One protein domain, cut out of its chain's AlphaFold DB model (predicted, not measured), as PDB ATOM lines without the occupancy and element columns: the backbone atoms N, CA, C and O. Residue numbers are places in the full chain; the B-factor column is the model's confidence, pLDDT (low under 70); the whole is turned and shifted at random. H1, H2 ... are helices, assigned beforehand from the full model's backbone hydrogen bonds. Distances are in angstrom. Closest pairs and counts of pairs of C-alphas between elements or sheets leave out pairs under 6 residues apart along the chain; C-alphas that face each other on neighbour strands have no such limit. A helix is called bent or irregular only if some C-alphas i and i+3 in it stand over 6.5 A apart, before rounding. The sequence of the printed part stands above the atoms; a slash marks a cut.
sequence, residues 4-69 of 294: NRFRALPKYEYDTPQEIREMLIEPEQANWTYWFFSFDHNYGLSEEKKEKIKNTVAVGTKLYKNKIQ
ATOM      1  N   ASN A   4     -39.257  15.601  55.397       72.50
ATOM      2  CA  ASN A   4     -38.633  16.398  56.462       72.50
ATOM      3  C   ASN A   4     -37.141  16.098  56.708       72.50
ATOM      4  O   ASN A   4     -36.508  16.773  57.519       72.50
ATOM      5  N   ARG A   5     -36.569  15.125  55.985       77.62
ATOM      6  CA  ARG A   5     -35.141  14.754  56.039       77.62
ATOM      7  C   ARG A   5     -34.307  15.340  54.892       77.62
ATOM      8  O   ARG A   5     -33.105  15.095  54.830       77.62
ATOM      9  N   PHE A   6     -34.928  16.089  53.978       81.19
ATOM     10  CA  PHE A   6     -34.231  16.815  52.914       81.19
ATOM     11  C   PHE A   6     -33.795  18.203  53.395       81.19
ATOM     12  O   PHE A   6     -34.389  18.757  54.327       81.19
ATOM     13  N   ARG A   7     -32.803  18.797  52.724       84.50
ATOM     14  CA  ARG A   7     -32.430  20.210  52.885       84.50
ATOM     15  C   ARG A   7     -32.357  20.903  51.529       84.50
ATOM     16  O   ARG A   7     -31.999  20.287  50.524       84.50
ATOM     17  N   ALA A   8     -32.750  22.173  51.494       81.75
ATOM     18  CA  ALA A   8     -32.546  23.008  50.317       81.75
ATOM     19  C   ALA A   8     -31.059  23.357  50.174       81.75
ATOM     20  O   ALA A   8     -30.324  23.390  51.160       81.75
ATOM     21  N   LEU A   9     -30.610  23.636  48.949       84.38
ATOM     22  CA  LEU A   9     -29.293  24.247  48.760       84.38
ATOM     23  C   LEU A   9     -29.299  25.656  49.379       84.38
ATOM     24  O   LEU A   9     -30.319  26.333  49.251       84.38
ATOM     25  N   PRO A  10     -28.178  26.155  49.936       84.19
ATOM     26  CA  PRO A  10     -28.138  27.463  50.604       84.19
ATOM     27  C   PRO A  10     -28.700  28.620  49.761       84.19
ATOM     28  O   PRO A  10     -29.406  29.487  50.260       84.19
ATOM     29  N   LYS A  11     -28.454  28.600  48.445       85.12
ATOM     30  CA  LYS A  11     -28.966  29.610  47.503       85.12
ATOM     31  C   LYS A  11     -30.483  29.566  47.252       85.12
ATOM     32  O   LYS A  11     -31.009  30.539  46.736       85.12
ATOM     33  N   TYR A  12     -31.154  28.460  47.576       82.25
ATOM     34  CA  TYR A  12     -32.593  28.230  47.352       82.25
ATOM     35  C   TYR A  12     -33.356  28.027  48.667       82.25
ATOM     36  O   TYR A  12     -34.506  27.589  48.678       82.25
ATOM     37  N   GLU A  13     -32.711  28.306  49.801       80.88
ATOM     38  CA  GLU A  13     -33.304  28.115  51.119       80.88
ATOM     39  C   GLU A  13     -34.573  28.959  51.279       80.88
ATOM     40  O   GLU A  13     -35.612  28.443  51.685       80.88
ATOM     41  N   TYR A  14     -34.512  30.227  50.875       81.75
ATOM     42  CA  TYR A  14     -35.625  31.170  50.979       81.75
ATOM     43  C   TYR A  14     -36.676  31.029  49.870       81.75
ATOM     44  O   TYR A  14     -37.744  31.625  49.988       81.75
ATOM     45  N   ASP A  15     -36.424  30.206  48.847       81.44
ATOM     46  CA  ASP A  15     -37.456  29.841  47.867       81.44
ATOM     47  C   ASP A  15     -38.495  28.909  48.501       81.44
ATOM     48  O   ASP A  15     -39.640  28.849  48.057       81.44
ATOM     49  N   THR A  16     -38.103  28.172  49.545       78.06
ATOM     50  CA  THR A  16     -39.005  27.298  50.294       78.06
ATOM     51  C   THR A  16     -39.816  28.128  51.295       78.06
ATOM     52  O   THR A  16     -39.218  28.773  52.164       78.06
ATOM     53  N   PRO A  17     -41.162  28.088  51.241       73.19
ATOM     54  CA  PRO A  17     -42.019  28.784  52.196       73.19
ATOM     55  C   PRO A  17     -41.645  28.489  53.650       73.19
ATOM     56  O   PRO A  17     -41.251  27.367  53.986       73.19
ATOM     57  N   GLN A  18     -41.778  29.497  54.514       75.19
ATOM     58  CA  GLN A  18     -41.419  29.406  55.930       75.19
ATOM     59  C   GLN A  18     -42.099  28.215  56.613       75.19
ATOM     60  O   GLN A  18     -41.434  27.445  57.299       75.19
ATOM     61  N   GLU A  19     -43.379  28.001  56.333       65.81
ATOM     62  CA  GLU A  19     -44.189  26.926  56.899       65.81
ATOM     63  C   GLU A  19     -43.634  25.536  56.545       65.81
ATOM     64  O   GLU A  19     -43.713  24.610  57.345       65.81
ATOM     65  N   ILE A  20     -43.033  25.371  55.357       70.44
ATOM     66  CA  ILE A  20     -42.372  24.115  54.967       70.44
ATOM     67  C   ILE A  20     -41.015  23.994  55.659       70.44
ATOM     68  O   ILE A  20     -40.680  22.907  56.129       70.44
ATOM     69  N   ARG A  21     -40.243  25.087  55.753       75.75
ATOM     70  CA  ARG A  21     -38.936  25.095  56.437       75.75
ATOM     71  C   ARG A  21     -39.065  24.702  57.906       75.75
ATOM     72  O   ARG A  21     -38.277  23.889  58.382       75.75
ATOM     73  N   GLU A  22     -40.098  25.193  58.584       76.31
ATOM     74  CA  GLU A  22     -40.415  24.862  59.979       76.31
ATOM     75  C   GLU A  22     -40.756  23.375  60.186       76.31
ATOM     76  O   GLU A  22     -40.608  22.855  61.288       76.31
ATOM     77  N   MET A  23     -41.155  22.652  59.133       69.12
ATOM     78  CA  MET A  23     -41.437  21.212  59.191       69.12
ATOM     79  C   MET A  23     -40.195  20.327  58.967       69.12
ATOM     80  O   MET A  23     -40.273  19.112  59.180       69.12
ATOM     81  N   LEU A  24     -39.052  20.883  58.546       76.69
ATOM     82  CA  LEU A  24     -37.809  20.147  58.252       76.69
ATOM     83  C   LEU A  24     -36.984  19.847  59.522       76.69
ATOM     84  O   LEU A  24     -35.781  20.087  59.568       76.69
ATOM     85  N   ILE A  25     -37.633  19.318  60.560       78.50
ATOM     86  CA  ILE A  25     -37.052  19.149  61.905       78.50
ATOM     87  C   ILE A  25     -36.255  17.851  62.110       78.50
ATOM     88  O   ILE A  25     -35.537  17.717  63.096       78.50
ATOM     89  N   GLU A  26     -36.384  16.878  61.208       81.75
ATOM     90  CA  GLU A  26     -35.712  15.576  61.334       81.75
ATOM     91  C   GLU A  26     -34.248  15.649  60.873       81.75
ATOM     92  O   GLU A  26     -33.927  16.497  60.033       81.75
ATOM     93  N   PRO A  27     -33.365  14.741  61.337       85.38
ATOM     94  CA  PRO A  27     -31.975  14.686  60.893       85.38
ATOM     95  C   PRO A  27     -31.854  14.598  59.368       85.38
ATOM     96  O   PRO A  27     -32.520  13.774  58.722       85.38
ATOM     97  N   GLU A  28     -30.985  15.442  58.808       87.94
ATOM     98  CA  GLU A  28     -30.727  15.485  57.373       87.94
ATOM     99  C   GLU A  28     -30.174  14.149  56.865       87.94
ATOM    100  O   GLU A  28     -29.354  13.492  57.508       87.94
ATOM    101  N   GLN A  29     -30.651  13.721  55.698       85.56
ATOM    102  CA  GLN A  29     -30.100  12.564  55.008       85.56
ATOM    103  C   GLN A  29     -29.007  13.035  54.047       85.56
ATOM    104  O   GLN A  29     -29.233  13.904  53.204       85.56
ATOM    105  N   ALA A  30     -27.824  12.428  54.146       83.69
ATOM    106  CA  ALA A  30     -26.716  12.748  53.256       83.69
ATOM    107  C   ALA A  30     -27.125  12.602  51.776       83.69
ATOM    108  O   ALA A  30     -27.783  11.631  51.390       83.69
ATOM    109  N   ASN A  31     -26.700  13.564  50.953       82.88
ATOM    110  CA  ASN A  31     -26.947  13.650  49.505       82.88
ATOM    111  C   ASN A  31     -28.413  13.860  49.083       82.88
ATOM    112  O   ASN A  31     -28.746  13.678  47.912       82.88
ATOM    113  N   TRP A  32     -29.301  14.243  49.999       83.44
ATOM    114  CA  TRP A  32     -30.697  14.542  49.678       83.44
ATOM    115  C   TRP A  32     -30.913  16.052  49.577       83.44
ATOM    116  O   TRP A  32     -30.809  16.776  50.563       83.44
ATOM    117  N   THR A  33     -31.241  16.532  48.376       81.00
ATOM    118  CA  THR A  33     -31.526  17.949  48.101       81.00
ATOM    119  C   THR A  33     -33.002  18.166  47.794       81.00
ATOM    120  O   THR A  33     -33.645  17.333  47.155       81.00
ATOM    121  N   TYR A  34     -33.526  19.307  48.231       78.25
ATOM    122  CA  TYR A  34     -34.874  19.777  47.934       78.25
ATOM    123  C   TYR A  34     -34.842  21.107  47.173       78.25
ATOM    124  O   TYR A  34     -34.023  21.976  47.466       78.25
ATOM    125  N   TRP A  35     -35.749  21.273  46.210       80.31
ATOM    126  CA  TRP A  35     -35.996  22.553  45.546       80.31
ATOM    127  C   TRP A  35     -37.502  22.793  45.466       80.31
ATOM    128  O   TRP A  35     -38.252  21.961  44.947       80.31
ATOM    129  N   PHE A  36     -37.942  23.922  46.014       78.50
ATOM    130  CA  PHE A  36     -39.310  24.398  45.911       78.50
ATOM    131  C   PHE A  36     -39.519  25.189  44.613       78.50
ATOM    132  O   PHE A  36     -38.778  26.123  44.330       78.50
ATOM    133  N   PHE A  37     -40.552  24.840  43.844       80.56
ATOM    134  CA  PHE A  37     -40.912  25.542  42.610       80.56
ATOM    135  C   PHE A  37     -42.224  26.315  42.790       80.56
ATOM    136  O   PHE A  37     -43.290  25.723  42.965       80.56
ATOM    137  N   SER A  38     -42.141  27.639  42.688       76.44
ATOM    138  CA  SER A  38     -43.272  28.573  42.557       76.44
ATOM    139  C   SER A  38     -43.483  29.031  41.102       76.44
ATOM    140  O   SER A  38     -42.657  28.770  40.224       76.44
ATOM    141  N   PHE A  39     -44.558  29.787  40.847       77.00
ATOM    142  CA  PHE A  39     -44.790  30.452  39.556       77.00
ATOM    143  C   PHE A  39     -43.674  31.421  39.142       77.00
ATOM    144  O   PHE A  39     -43.502  31.662  37.948       77.00
ATOM    145  N   ASP A  40     -42.903  31.950  40.093       78.19
ATOM    146  CA  ASP A  40     -41.831  32.913  39.815       78.19
ATOM    147  C   ASP A  40     -40.611  32.243  39.176       78.19
ATOM    148  O   ASP A  40     -39.858  32.883  38.450       78.19
ATOM    149  N   HIS A  41     -40.492  30.923  39.327       81.06
ATOM    150  CA  HIS A  41     -39.474  30.112  38.662       81.06
ATOM    151  C   HIS A  41     -39.834  29.778  37.204       81.06
ATOM    152  O   HIS A  41     -39.034  29.173  36.490       81.06
ATOM    153  N   ASN A  42     -41.038  30.143  36.743       79.75
ATOM    154  CA  ASN A  42     -41.475  29.916  35.371       79.75
ATOM    155  C   ASN A  42     -41.316  31.184  34.519       79.75
ATOM    156  O   ASN A  42     -42.253  31.966  34.354       79.75
ATOM    157  N   TYR A  43     -40.134  31.334  33.919       80.06
ATOM    158  CA  TYR A  43     -39.794  32.433  33.005       80.06
ATOM    159  C   TYR A  43     -40.587  32.428  31.683       80.06
ATOM    160  O   TYR A  43     -40.538  33.401  30.937       80.06
ATOM    161  N   GLY A  44     -41.320  31.351  31.377       81.25
ATOM    162  CA  GLY A  44     -42.174  31.250  30.189       81.25
ATOM    163  C   GLY A  44     -43.590  31.808  30.376       81.25
ATOM    164  O   GLY A  44     -44.363  31.843  29.417       81.25
ATOM    165  N   LEU A  45     -43.969  32.217  31.592       80.38
ATOM    166  CA  LEU A  45     -45.264  32.835  31.884       80.38
ATOM    167  C   LEU A  45     -45.116  34.353  32.014       80.38
ATOM    168  O   LEU A  45     -44.358  34.826  32.855       80.38
ATOM    169  N   SER A  46     -45.894  35.110  31.233       86.56
ATOM    170  CA  SER A  46     -46.032  36.555  31.436       86.56
ATOM    171  C   SER A  46     -46.704  36.861  32.779       86.56
ATOM    172  O   SER A  46     -47.525  36.073  33.260       86.56
ATOM    173  N   GLU A  47     -46.405  38.025  33.358       82.38
ATOM    174  CA  GLU A  47     -46.996  38.460  34.633       82.38
ATOM    175  C   GLU A  47     -48.531  38.508  34.580       82.38
ATOM    176  O   GLU A  47     -49.194  37.955  35.453       82.38
ATOM    177  N   GLU A  48     -49.108  39.010  33.484       81.06
ATOM    178  CA  GLU A  48     -50.563  39.022  33.269       81.06
ATOM    179  C   GLU A  48     -51.174  37.608  33.330       81.06
ATOM    180  O   GLU A  48     -52.236  37.375  33.914       81.06
ATOM    181  N   LYS A  49     -50.484  36.611  32.762       78.50
ATOM    182  CA  LYS A  49     -50.949  35.221  32.776       78.50
ATOM    183  C   LYS A  49     -50.796  34.590  34.161       78.50
ATOM    184  O   LYS A  49     -51.661  33.802  34.550       78.50
ATOM    185  N   LYS A  50     -49.748  34.944  34.914       78.62
ATOM    186  CA  LYS A  50     -49.589  34.537  36.319       78.62
ATOM    187  C   LYS A  50     -50.719  35.106  37.173       78.62
ATOM    188  O   LYS A  50     -51.354  34.343  37.900       78.62
ATOM    189  N   GLU A  51     -51.021  36.396  37.050       80.19
ATOM    190  CA  GLU A  51     -52.130  37.034  37.767       80.19
ATOM    191  C   GLU A  51     -53.474  36.416  37.402       80.19
ATOM    192  O   GLU A  51     -54.261  36.096  38.287       80.19
ATOM    193  N   LYS A  52     -53.722  36.140  36.119       77.06
ATOM    194  CA  LYS A  52     -54.949  35.461  35.687       77.06
ATOM    195  C   LYS A  52     -55.113  34.091  36.351       77.06
ATOM    196  O   LYS A  52     -56.198  33.777  36.836       77.06
ATOM    197  N   ILE A  53     -54.051  33.285  36.417       73.94
ATOM    198  CA  ILE A  53     -54.078  31.976  37.092       73.94
ATOM    199  C   ILE A  53     -54.303  32.149  38.600       73.94
ATOM    200  O   ILE A  53     -55.183  31.491  39.157       73.94
ATOM    201  N   LYS A  54     -53.568  33.065  39.245       75.44
ATOM    202  CA  LYS A  54     -53.730  33.388  40.674       75.44
ATOM    203  C   LYS A  54     -55.152  33.864  40.985       75.44
ATOM    204  O   LYS A  54     -55.712  33.442  41.984       75.44
ATOM    205  N   ASN A  55     -55.768  34.656  40.111       73.50
ATOM    206  CA  ASN A  55     -57.131  35.170  40.271       73.50
ATOM    207  C   ASN A  55     -58.212  34.118  40.003       73.50
ATOM    208  O   ASN A  55     -59.306  34.213  40.558       73.50
ATOM    209  N   THR A  56     -57.897  33.104  39.191       68.56
ATOM    210  CA  THR A  56     -58.793  31.969  38.928       68.56
ATOM    211  C   THR A  56     -58.928  31.070  40.161       68.56
ATOM    212  O   THR A  56     -59.957  30.425  40.344       68.56
ATOM    213  N   VAL A  57     -57.913  31.041  41.033       66.62
ATOM    214  CA  VAL A  57     -57.923  30.264  42.277       66.62
ATOM    215  C   VAL A  57     -58.172  31.192  43.466       66.62
ATOM    216  O   VAL A  57     -57.417  32.117  43.732       66.62
ATOM    217  N   ALA A  58     -59.242  30.965  44.222       62.66
ATOM    218  CA  ALA A  58     -59.614  31.862  45.310       62.66
ATOM    219  C   ALA A  58     -58.605  31.841  46.487       62.66
ATOM    220  O   ALA A  58     -58.344  30.783  47.063       62.66
ATOM    221  N   VAL A  59     -58.057  33.014  46.845       66.94
ATOM    222  CA  VAL A  59     -57.069  33.223  47.928       66.94
ATOM    223  C   VAL A  59     -57.624  32.734  49.261       66.94
ATOM    224  O   VAL A  59     -58.674  33.202  49.669       66.94
ATOM    225  N   GLY A  60     -56.924  31.825  49.943       61.56
ATOM    226  CA  GLY A  60     -57.376  31.231  51.211       61.56
ATOM    227  C   GLY A  60     -58.037  29.854  51.074       61.56
ATOM    228  O   GLY A  60     -58.234  29.174  52.076       61.56
ATOM    229  N   THR A  61     -58.314  29.381  49.852       63.84
ATOM    230  CA  THR A  61     -58.718  27.979  49.637       63.84
ATOM    231  C   THR A  61     -57.545  27.016  49.825       63.84
ATOM    232  O   THR A  61     -56.382  27.363  49.591       63.84
ATOM    233  N   LYS A  62     -57.849  25.750  50.138       66.88
ATOM    234  CA  LYS A  62     -56.869  24.652  50.113       66.88
ATOM    235  C   LYS A  62     -56.154  24.555  48.761       66.88
ATOM    236  O   LYS A  62     -54.948  24.334  48.715       66.88
ATOM    237  N   LEU A  63     -56.870  24.784  47.655       68.56
ATOM    238  CA  LEU A  63     -56.269  24.808  46.322       68.56
ATOM    239  C   LEU A  63     -55.279  25.964  46.165       68.56
ATOM    240  O   LEU A  63     -54.218  25.762  45.584       68.56
ATOM    241  N   TYR A  64     -55.582  27.150  46.693       70.75
ATOM    242  CA  TYR A  64     -54.650  28.277  46.673       70.75
ATOM    243  C   TYR A  64     -53.378  27.956  47.457       70.75
ATOM    244  O   TYR A  64     -52.280  28.081  46.917       70.75
ATOM    245  N   LYS A  65     -53.520  27.425  48.678       70.12
ATOM    246  CA  LYS A  65     -52.384  26.973  49.493       70.12
ATOM    247  C   LYS A  65     -51.553  25.912  48.755       70.12
ATOM    248  O   LYS A  65     -50.351  26.083  48.585       70.12
ATOM    249  N   ASN A  66     -52.204  24.898  48.185       71.38
ATOM    250  CA  ASN A  66     -51.540  23.765  47.533       71.38
ATOM    251  C   ASN A  66     -50.937  24.078  46.153       71.38
ATOM    252  O   ASN A  66     -49.871  23.561  45.816       71.38
ATOM    253  N   LYS A  67     -51.650  24.828  45.301       73.19
ATOM    254  CA  LYS A  67     -51.319  25.033  43.875       73.19
ATOM    255  C   LYS A  67     -50.720  26.399  43.578       73.19
ATOM    256  O   LYS A  67     -49.980  26.500  42.606       73.19
ATOM    257  N   ILE A  68     -51.044  27.424  44.369       76.31
ATOM    258  CA  ILE A  68     -50.486  28.772  44.204       76.31
ATOM    259  C   ILE A  68     -49.310  28.990  45.156       76.31
ATOM    260  O   ILE A  68     -48.251  29.416  44.706       76.31
ATOM    261  N   GLN A  69     -49.465  28.652  46.438       72.25
ATOM    262  CA  GLN A  69     -48.422  28.850  47.456       72.25
ATOM    263  C   GLN A  69     -47.518  27.626  47.654       72.25
ATOM    264  O   GLN A  69     -46.553  27.709  48.401       72.25
TER     265      GLN A  69
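What this domain is: This is residues 4 to 69 of the 294 residues of the protein "Terminase" of Streptococcus sp. (UniProt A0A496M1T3). The model is a loose, flat arrangement of two lobes: one holds the short helices H1 and H2 with a wide loop of chain that has no named element, and the other holds H3 and H4, roughly side by side, running opposite ways with a gap between them. The long link from H2 to H3 loops out in the first lobe and then crosses to the second. The printed part has 66 residues with four named helices, H1, H2, H3 and H4 in that order, and no named strand. The class is all helix, though under half of the residues, 27 of 66, are in named elements. The whole is loose, with a radius of gyration of the C-alphas of 14.3 A and spans of 40 by 26 by 14 A.

How they stand to each other: Before the first helix, residues 7 to 8 form a short parallel pairing with residues 33 to 34. H1, residues 10 to 15, and H2, residues 18 to 21, meet only through their link, which is tight, with 2 residues. H3, residues 47 to 56, is apart from both H1 and H2. H4, residues 62 to 68, is also apart from both H1 and H2. H3 and H4 are close but not clearly touching, with the C-alphas of Lys 54 and Ile 68 the closest, 6.7 A apart. Their lines stand at a shallow tilt of 11 degrees, opposite ways. In H3 and H4 every O i to N i+4 pair is within hydrogen-bond range; in H1 it is 0 of 2, with 1 of 3 O i to N i+3 pairs within range, and H2 is too short for an O i to N i+4 pair.

Where its parts are: H1 runs from Pro 10, its C-alpha at (-28.138, 27.463, 50.604), to Asp 15. It is 10.0 A long and irregular: C-alphas 11 and 14 are 7.7 A apart. H2, Gln 18 to Arg 21, is 5.0 A long. H3 begins at Glu 47, with its C-alpha at (-46.996, 38.460, 34.633), and reaches Thr 56 over 14.1 A. H4 runs from Lys 62 to Ile 68 over 9.6 A and ends with its C-alpha at (-50.486, 28.772, 44.204).

The domain as a whole: The C-alphas of Pro 27 and Glu 48 are the two farthest apart, 41.2 A. The printed part has no cut. The link from H2 to H3, residues 22 to 46, is long, with 25 residues, and the link from H3 to H4 is tight, with 5. The mean pLDDT of the printed part is 77.1, and residue 19, residue 23 and residues 56 to 63 are under 70.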